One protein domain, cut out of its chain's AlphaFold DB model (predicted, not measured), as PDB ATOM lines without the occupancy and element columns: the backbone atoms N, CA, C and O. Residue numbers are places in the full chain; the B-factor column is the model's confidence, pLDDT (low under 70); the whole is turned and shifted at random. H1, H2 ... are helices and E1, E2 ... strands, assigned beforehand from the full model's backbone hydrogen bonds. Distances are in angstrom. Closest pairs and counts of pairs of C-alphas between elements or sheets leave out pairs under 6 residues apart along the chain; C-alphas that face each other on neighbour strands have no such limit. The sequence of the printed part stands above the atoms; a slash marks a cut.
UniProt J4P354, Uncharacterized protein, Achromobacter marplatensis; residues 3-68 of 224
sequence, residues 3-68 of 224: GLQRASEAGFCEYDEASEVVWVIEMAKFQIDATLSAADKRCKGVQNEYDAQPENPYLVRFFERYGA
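What this domain is: This is residues 3 to 68 of the 224 residues of an uncharacterized protein of Achromobacter marplatensis (UniProt J4P354). An elongated, thinly joined domain: a small two-stranded hairpin, E1 and E2, has the short helix H1 beside E1 at one end of the long axis, while the longest helix, H3, reaches toward the other end and H4, whose centre is the nearest to the mean of the C-alphas, folds back along H3 the opposite way, loosely spaced from it. The short helix H2 follows E2, and residues 32 to 40 loop from it out to the far end, where H3 begins. The printed part has 66 residues, with four named helices and two named strands in the order H1, E1, E2, H2, H3, H4. The sheet, in the order E1 - E2, is antiparallel, and the class is mostly helix. The whole is only just compact, close to loose, with a radius of gyration of the C-alphas of 12.8 A and spans of 39 by 23 by 16 A.

Where its parts are: H1 is residues 3 to 9, 10.0 A from first to last C-alpha, and begins at C-alpha 3 at (133.200, 99.163, 158.685). E1 is residues 13 to 16, 10.1 A long. E2 is residues 21 to 24, 9.7 A long, and ends at C-alpha 24 at (120.850, 93.933, 159.461). H2, residues 27 to 31, measures 6.1 A. H3, residues 41 to 52, is the longest helix at 16.9 A. H4, residues 59 to 66, measures 10.5 A and ends at C-alpha 66 at (109.050, 90.310, 156.931).

How they stand to each other: H1 has 4 pairs of C-alphas within 8 A of E1, the closest being those of Ser 8 and Glu 14 at 5.5 A. H1 and E2 are near each other, with 5 pairs of C-alphas within 10 A. E1 and E2 form a hairpin, antiparallel at 168 degrees between their directions. N 14 and O 23 are within hydrogen-bond range at 2.8 A, as are N 16 and O 21 at 2.9 A. C-alphas 13 and 24 face each other at 4.1 A. E2 is apart from H3 and H4. H2 and H4 are only just apart, their closest C-alphas 8.1 A from each other; H2 and H3 are apart too. H3 and H4 are close but not clearly touching, the closest C-alphas being those of Tyr 50 and Leu 59 at 7.5 A. They run opposite ways at a shallow tilt of 18 degrees. In H1, H2, H3 and H4 every O i to N i+4 pair is within hydrogen-bond range.

The domain as a whole: The two C-alphas farthest apart are those of Gly 3 and Ala 39, at 39.1 A. The printed part has no cut. The links H1 to E1, E1 to E2 and E2 to H2 are tight; H2 to H3, with 9 residues, and H3 to H4, with 6, are short. The mean pLDDT of the printed part is 88.5, and no printed residue is under 70.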
ATOM      1  N   GLY A   3     133.893 100.311 159.289       81.12
ATOM      2  CA  GLY A   3     133.200  99.163 158.685       81.12
ATOM      3  C   GLY A   3     131.674  99.273 158.725       81.12
ATOM      4  O   GLY A   3     131.035  99.148 157.689       81.12
ATOM      5  N   LEU A   4     131.105  99.563 159.901       78.19
ATOM      6  CA  LEU A   4     129.652  99.682 160.089       78.19
ATOM      7  C   LEU A   4     129.054 100.811 159.240       78.19
ATOM      8  O   LEU A   4     128.026 100.626 158.603       78.19
ATOM      9  N   GLN A   5     129.747 101.948 159.168       80.81
ATOM     10  CA  GLN A   5     129.316 103.085 158.358       80.81
ATOM     11  C   GLN A   5     129.236 102.730 156.867       80.81
ATOM     12  O   GLN A   5     128.218 102.982 156.237       80.81
ATOM     13  N   ARG A   6     130.252 102.045 156.322       83.94
ATOM     14  CA  ARG A   6     130.236 101.567 154.929       83.94
ATOM     15  C   ARG A   6     129.135 100.540 154.669       83.94
ATOM     16  O   ARG A   6     128.544 100.541 153.597       83.94
ATOM     17  N   ALA A   7     128.871  99.654 155.629       78.31
ATOM     18  CA  ALA A   7     127.785  98.681 155.518       78.31
ATOM     19  C   ALA A   7     126.405  99.361 155.535       78.31
ATOM     20  O   ALA A   7     125.507  98.925 154.818       78.31
ATOM     21  N   SER A   8     126.265 100.452 156.293       81.56
ATOM     22  CA  SER A   8     125.062 101.286 156.304       81.56
ATOM     23  C   SER A   8     124.877 102.076 155.012       81.56
ATOM     24  O   SER A   8     123.823 101.986 154.388       81.56
ATOM     25  N   GLU A   9     125.933 102.726 154.516       86.44
ATOM     26  CA  GLU A   9     125.931 103.416 153.216       86.44
ATOM     27  C   GLU A   9     125.597 102.472 152.049       86.44
ATOM     28  O   GLU A   9     124.944 102.872 151.089       86.44
ATOM     29  N   ALA A  10     126.009 101.206 152.140       87.31
ATOM     30  CA  ALA A  10     125.695 100.173 151.155       87.31
ATOM     31  C   ALA A  10     124.307  99.521 151.347       87.31
ATOM     32  O   ALA A  10     123.942  98.638 150.573       87.31
ATOM     33  N   GLY A  11     123.532  99.928 152.360       87.12
ATOM     34  CA  GLY A  11     122.180  99.424 152.612       87.12
ATOM     35  C   GLY A  11     122.120  98.000 153.175       87.12
ATOM     36  O   GLY A  11     121.092  97.337 153.049       87.12
ATOM     37  N   PHE A  12     123.203  97.502 153.782       86.38
ATOM     38  CA  PHE A  12     123.214  96.180 154.420       86.38
ATOM     39  C   PHE A  12     122.658  96.205 155.844       86.38
ATOM     40  O   PHE A  12     122.068  95.220 156.298       86.38
ATOM     41  N   CYS A  13     122.850  97.309 156.563       89.12
ATOM     42  CA  CYS A  13     122.382  97.458 157.933       89.12
ATOM     43  C   CYS A  13     122.086  98.912 158.288       89.12
ATOM     44  O   CYS A  13     122.742  99.811 157.788       89.12
ATOM     45  N   GLU A  14     121.178  99.137 159.220       84.44
ATOM     46  CA  GLU A  14     120.950 100.446 159.827       84.44
ATOM     47  C   GLU A  14     121.375 100.374 161.296       84.44
ATOM     48  O   GLU A  14     121.192  99.346 161.951       84.44
ATOM     49  N   TYR A  15     122.011 101.429 161.802       87.81
ATOM     50  CA  TYR A  15     122.431 101.525 163.198       87.81
ATOM     51  C   TYR A  15     121.779 102.741 163.836       87.81
ATOM     52  O   TYR A  15     121.858 103.837 163.287       87.81
ATOM     53  N   ASP A  16     121.113 102.524 164.967       84.81
ATOM     54  CA  ASP A  16     120.527 103.584 165.778       84.81
ATOM     55  C   ASP A  16     121.373 103.776 167.035       84.81
ATOM     56  O   ASP A  16     121.573 102.841 167.811       84.81
ATOM     57  N   GLU A  17     121.870 104.995 167.230       81.94
ATOM     58  CA  GLU A  17     122.721 105.333 168.372       81.94
ATOM     59  C   GLU A  17     121.927 105.391 169.683       81.94
ATOM     60  O   GLU A  17     122.460 105.036 170.728       81.94
ATOM     61  N   ALA A  18     120.653 105.802 169.645       78.44
ATOM     62  CA  ALA A  18     119.852 106.011 170.852       78.44
ATOM     63  C   ALA A  18     119.470 104.695 171.548       78.44
ATOM     64  O   ALA A  18     119.485 104.613 172.775       78.44
ATOM     65  N   SER A  19     119.129 103.670 170.766       84.25
ATOM     66  CA  SER A  19     118.826 102.319 171.255       84.25
ATOM     67  C   SER A  19     120.031 101.375 171.230       84.25
ATOM     68  O   SER A  19     119.922 100.242 171.692       84.25
ATOM     69  N   GLU A  20     121.171 101.824 170.694       86.44
ATOM     70  CA  GLU A  20     122.364 101.012 170.422       86.44
ATOM     71  C   GLU A  20     122.065  99.730 169.612       86.44
ATOM     72  O   GLU A  20     122.762  98.717 169.721       86.44
ATOM     73  N   VAL A  21     121.042  99.766 168.753       84.56
ATOM     74  CA  VAL A  21     120.604  98.622 167.940       84.56
ATOM     75  C   VAL A  21     121.145  98.729 166.518       84.56
ATOM     76  O   VAL A  21     120.980  99.742 165.841       84.56
ATOM     77  N   VAL A  22     121.733  97.633 166.028       89.81
ATOM     78  CA  VAL A  22     122.014  97.428 164.599       89.81
ATOM     79  C   VAL A  22     120.954  96.497 164.019       89.81
ATOM     80  O   VAL A  22     120.861  95.334 164.414       89.81
ATOM     81  N   TRP A  23     120.202  96.967 163.030       91.31
ATOM     82  CA  TRP A  23     119.334  96.118 162.225       91.31
ATOM     83  C   TRP A  23     120.025  95.739 160.917       91.31
ATOM     84  O   TRP A  23     120.287  96.583 160.066       91.31
ATOM     85  N   VAL A  24     120.313  94.450 160.728       91.69
ATOM     86  CA  VAL A  24     120.850  93.933 159.461       91.69
ATOM     87  C   VAL A  24     119.689  93.510 158.567       91.69
ATOM     88  O   VAL A  24     119.007  92.520 158.843       91.69
ATOM     89  N   ILE A  25     119.471  94.266 157.491       87.56
ATOM     90  CA  ILE A  25     118.195  94.323 156.768       87.56
ATOM     91  C   ILE A  25     117.756  92.955 156.250       87.56
ATOM     92  O   ILE A  25     116.589  92.616 156.413       87.56
ATOM     93  N   GLU A  26     118.661  92.157 155.673       87.75
ATOM     94  CA  GLU A  26     118.363  90.841 155.076       87.75
ATOM     95  C   GLU A  26     118.627  89.644 156.008       87.75
ATOM     96  O   GLU A  26     118.382  88.496 155.639       87.75
ATOM     97  N   MET A  27     119.121  89.879 157.229       88.25
ATOM     98  CA  MET A  27     119.643  88.807 158.088       88.25
ATOM     99  C   MET A  27     118.591  87.758 158.453       88.25
ATOM    100  O   MET A  27     118.911  86.572 158.512       88.25
ATOM    101  N   ALA A  28     117.331  88.161 158.633       86.38
ATOM    102  CA  ALA A  28     116.266  87.216 158.952       86.38
ATOM    103  C   ALA A  28     116.063  86.178 157.833       86.38
ATOM    104  O   ALA A  28     115.868  85.005 158.145       86.38
ATOM    105  N   LYS A  29     116.190  86.565 156.550       85.00
ATOM    106  CA  LYS A  29     116.086  85.605 155.430       85.00
ATOM    107  C   LYS A  29     117.221  84.598 155.441       85.00
ATOM    108  O   LYS A  29     117.005  83.414 155.223       85.00
ATOM    109  N   PHE A  30     118.435  85.078 155.702       81.25
ATOM    110  CA  PHE A  30     119.623  84.229 155.728       81.25
ATOM    111  C   PHE A  30     119.644  83.267 156.919       81.25
ATOM    112  O   PHE A  30     120.223  82.187 156.817       81.25
ATOM    113  N   GLN A  31     119.051  83.652 158.052       80.56
ATOM    114  CA  GLN A  31     119.024  82.818 159.254       80.56
ATOM    115  C   GLN A  31     117.870  81.816 159.281       80.56
ATOM    116  O   GLN A  31     118.027  80.739 159.855       80.56
ATOM    117  N   ILE A  32     116.719  82.175 158.713       85.12
ATOM    118  CA  ILE A  32     115.488  81.389 158.816       85.12
ATOM    119  C   ILE A  32     115.194  80.711 157.481       85.12
ATOM    120  O   ILE A  32     115.353  79.497 157.371       85.12
ATOM    121  N   ASP A  33     114.728  81.501 156.516       85.50
ATOM    122  CA  ASP A  33     114.522  81.207 155.095       85.50
ATOM    123  C   ASP A  33     113.941  82.478 154.435       85.50
ATOM    124  O   ASP A  33     113.530  83.403 155.134       85.50
ATOM    125  N   ALA A  34     113.824  82.530 153.109       84.31
ATOM    126  CA  ALA A  34     113.176  83.644 152.414       84.31
ATOM    127  C   ALA A  34     111.678  83.780 152.757       84.31
ATOM    128  O   ALA A  34     111.164  84.898 152.812       84.31
ATOM    129  N   THR A  35     110.991  82.656 152.985       93.19
ATOM    130  CA  THR A  35     109.566  82.581 153.347       93.19
ATOM    131  C   THR A  35     109.296  81.353 154.209       93.19
ATOM    132  O   THR A  35     109.939  80.320 154.032       93.19
ATOM    133  N   LEU A  36     108.297  81.425 155.083       89.81
ATOM    134  CA  LEU A  36     107.792  80.289 155.850       89.81
ATOM    135  C   LEU A  36     106.401  79.886 155.355       89.81
ATOM    136  O   LEU A  36     105.698  80.685 154.746       89.81
ATOM    137  N   SER A  37     105.997  78.642 155.620       92.06
ATOM    138  CA  SER A  37     104.597  78.241 155.444       92.06
ATOM    139  C   SER A  37     103.782  78.597 156.691       92.06
ATOM    140  O   SER A  37     104.311  78.612 157.802       92.06
ATOM    141  N   ALA A  38     102.475  78.827 156.540       87.31
ATOM    142  CA  ALA A  38     101.614  79.252 157.649       87.31
ATOM    143  C   ALA A  38     101.542  78.243 158.816       87.31
ATOM    144  O   ALA A  38     101.280  78.632 159.950       87.31
ATOM    145  N   ALA A  39     101.793  76.956 158.550       87.50
ATOM    146  CA  ALA A  39     101.820  75.903 159.567       87.50
ATOM    147  C   ALA A  39     103.185  75.769 160.275       87.50
ATOM    148  O   ALA A  39     103.312  74.997 161.228       87.50
ATOM    149  N   ASP A  40     104.216  76.488 159.821       91.81
ATOM    150  CA  ASP A  40     105.563  76.392 160.375       91.81
ATOM    151  C   ASP A  40     105.631  77.026 161.775       91.81
ATOM    152  O   ASP A  40     105.332  78.206 161.979       91.81
ATOM    153  N   LYS A  41     106.079  76.246 162.768       91.75
ATOM    154  CA  LYS A  41     106.207  76.704 164.163       91.75
ATOM    155  C   LYS A  41     107.200  77.865 164.312       91.75
ATOM    156  O   LYS A  41     107.114  78.606 165.294       91.75
ATOM    157  N   ARG A  42     108.114  78.060 163.353       91.38
ATOM    158  CA  ARG A  42     109.057  79.187 163.329       91.38
ATOM    159  C   ARG A  42     108.355  80.535 163.165       91.38
ATOM    160  O   ARG A  42     108.851  81.498 163.733       91.38
ATOM    161  N   CYS A  43     107.181  80.607 162.526       90.56
ATOM    162  CA  CYS A  43     106.383  81.842 162.437       90.56
ATOM    163  C   CYS A  43     106.061  82.396 163.835       90.56
ATOM    164  O   CYS A  43     106.278  83.572 164.128       90.56
ATOM    165  N   LYS A  44     105.640  81.509 164.749       91.50
ATOM    166  CA  LYS A  44     105.397  81.863 166.155       91.50
ATOM    167  C   LYS A  44     106.685  82.270 166.871       91.50
ATOM    168  O   LYS A  44     106.668  83.197 167.671       91.50
ATOM    169  N   GLY A  45     107.797  81.597 166.572       91.75
ATOM    170  CA  GLY A  45     109.117  81.957 167.096       91.75
ATOM    171  C   GLY A  45     109.544  83.373 166.700       91.75
ATOM    172  O   GLY A  45     109.934  84.146 167.566       91.75
ATOM    173  N   VAL A  46     109.393  83.735 165.421       93.06
ATOM    174  CA  VAL A  46     109.702  85.080 164.911       93.06
ATOM    175  C   VAL A  46     108.851  86.143 165.601       93.06
ATOM    176  O   VAL A  46     109.394  87.144 166.059       93.06
ATOM    177  N   GLN A  47     107.538  85.920 165.712       94.88
ATOM    178  CA  GLN A  47     106.639  86.852 166.399       94.88
ATOM    179  C   GLN A  47     107.034  87.029 167.872       94.88
ATOM    180  O   GLN A  47     107.094  88.157 168.350       94.88
ATOM    181  N   ASN A  48     107.354  85.938 168.574       91.88
ATOM    182  CA  ASN A  48     107.769  86.000 169.974       91.88
ATOM    183  C   ASN A  48     109.081  86.780 170.155       91.88
ATOM    184  O   ASN A  48     109.172  87.598 171.064       91.88
ATOM    185  N   GLU A  49     110.079  86.552 169.297       92.12
ATOM    186  CA  GLU A  49     111.372  87.244 169.386       92.12
ATOM    187  C   GLU A  49     111.231  88.736 169.066       92.12
ATOM    188  O   GLU A  49     111.803  89.580 169.754       92.12
ATOM    189  N   TYR A  50     110.412  89.061 168.063       93.94
ATOM    190  CA  TYR A  50     110.018  90.426 167.719       93.94
ATOM    191  C   TYR A  50     109.295  91.133 168.877       93.94
ATOM    192  O   TYR A  50     109.588  92.287 169.201       93.94
ATOM    193  N   ASP A  51     108.371  90.437 169.539       91.94
ATOM    194  CA  ASP A  51     107.648  90.957 170.700       91.94
ATOM    195  C   ASP A  51     108.550  91.106 171.937       91.94
ATOM    196  O   ASP A  51     108.293  91.977 172.767       91.94
ATOM    197  N   ALA A  52     109.620  90.313 172.047       92.38
ATOM    198  CA  ALA A  52     110.578  90.376 173.150       92.38
ATOM    199  C   ALA A  52     111.618  91.502 173.010       92.38
ATOM    200  O   ALA A  52     112.250  91.865 174.004       92.38
ATOM    201  N   GLN A  53     111.806  92.072 171.813       87.38
ATOM    202  CA  GLN A  53     112.782  93.148 171.622       87.38
ATOM    203  C   GLN A  53     112.405  94.410 172.426       87.38
ATOM    204  O   GLN A  53     111.225  94.778 172.486       87.38
ATOM    205  N   PRO A  54     113.381  95.135 172.998       88.19
ATOM    206  CA  PRO A  54     113.152  96.489 173.499       88.19
ATOM    207  C   PRO A  54     112.602  97.413 172.401       88.19
ATOM    208  O   PRO A  54     112.782  97.149 171.209       88.19
ATOM    209  N   GLU A  55     111.940  98.506 172.792       87.50
ATOM    210  CA  GLU A  55     111.545  99.551 171.837       87.50
ATOM    211  C   GLU A  55     112.774 100.057 171.073       87.50
ATOM    212  O   GLU A  55     113.794 100.404 171.665       87.50
ATOM    213  N   ASN A  56     112.678 100.055 169.747       88.94
ATOM    214  CA  ASN A  56     113.725 100.502 168.838       88.94
ATOM    215  C   ASN A  56     113.080 100.953 167.512       88.94
ATOM    216  O   ASN A  56     111.970 100.509 167.187       88.94
ATOM    217  N   PRO A  57     113.742 101.812 166.721       90.00
ATOM    218  CA  PRO A  57     113.128 102.422 165.538       90.00
ATOM    219  C   PRO A  57     112.870 101.439 164.385       90.00
ATOM    220  O   PRO A  57     112.178 101.779 163.424       90.00
ATOM    221  N   TYR A  58     113.393 100.213 164.458       93.44
ATOM    222  CA  TYR A  58     113.343  99.250 163.360       93.44
ATOM    223  C   TYR A  58     112.164  98.278 163.441       93.44
ATOM    224  O   TYR A  58     111.912  97.563 162.473       93.44
ATOM    225  N   LEU A  59     111.399  98.256 164.540       92.50
ATOM    226  CA  LEU A  59     110.299  97.297 164.730       92.50
ATOM    227  C   LEU A  59     109.211  97.409 163.649       92.50
ATOM    228  O   LEU A  59     108.735  96.393 163.136       92.50
ATOM    229  N   VAL A  60     108.838  98.629 163.269       94.00
ATOM    230  CA  VAL A  60     107.865  98.890 162.194       94.00
ATOM    231  C   VAL A  60     108.400  98.338 160.871       94.00
ATOM    232  O   VAL A  60     107.755  97.509 160.231       94.00
ATOM    233  N   ARG A  61     109.628  98.721 160.503       93.62
ATOM    234  CA  ARG A  61     110.244  98.358 159.217       93.62
ATOM    235  C   ARG A  61     110.563  96.868 159.109       93.62
ATOM    236  O   ARG A  61     110.475  96.300 158.022       93.62
ATOM    237  N   PHE A  62     110.899  96.218 160.223       94.44
ATOM    238  CA  PHE A  62     111.049  94.768 160.278       94.44
ATOM    239  C   PHE A  62     109.724  94.082 159.938       94.44
ATOM    240  O   PHE A  62     109.697  93.205 159.077       94.44
ATOM    241  N   PHE A  63     108.625  94.510 160.568       94.75
ATOM    242  CA  PHE A  63     107.303  93.942 160.313       94.75
ATOM    243  C   PHE A  63     106.854  94.181 158.868       94.75
ATOM    244  O   PHE A  63     106.375  93.258 158.220       94.75
ATOM    245  N   GLU A  64     107.063  95.378 158.324       92.88
ATOM    246  CA  GLU A  64     106.752  95.672 156.918       92.88
ATOM    247  C   GLU A  64     107.552  94.791 155.950       92.88
ATOM    248  O   GLU A  64     107.011  94.302 154.958       92.88
ATOM    249  N   ARG A  65     108.838  94.550 156.243       93.38
ATOM    250  CA  ARG A  65     109.710  93.745 155.378       93.38
ATOM    251  C   ARG A  65     109.411  92.248 155.454       93.38
ATOM    252  O   ARG A  65     109.531  91.558 154.445       93.38
ATOM    253  N   TYR A  66     109.072  91.745 156.639       94.25
ATOM    254  CA  TYR A  66     109.050  90.310 156.931       94.25
ATOM    255  C   TYR A  66     107.692  89.743 157.319       94.25
ATOM    256  O   TYR A  66     107.506  88.529 157.261       94.25
ATOM    257  N   GLY A  67     106.734  90.589 157.686       93.25
ATOM    258  CA  GLY A  67     105.482  90.160 158.297       93.25
ATOM    259  C   GLY A  67     104.688  89.206 157.413       93.25
ATOM    260  O   GLY A  67     104.238  88.167 157.887       93.25
ATOM    261  N   ALA A  68     104.610  89.489 156.111       92.88
ATOM    262  CA  ALA A  68     103.964  88.594 155.155       92.88
ATOM    263  C   ALA A  68     104.729  87.268 154.981       92.88
ATOM    264  O   ALA A  68     104.118  86.203 154.993       92.88
TER     265      ALA A  68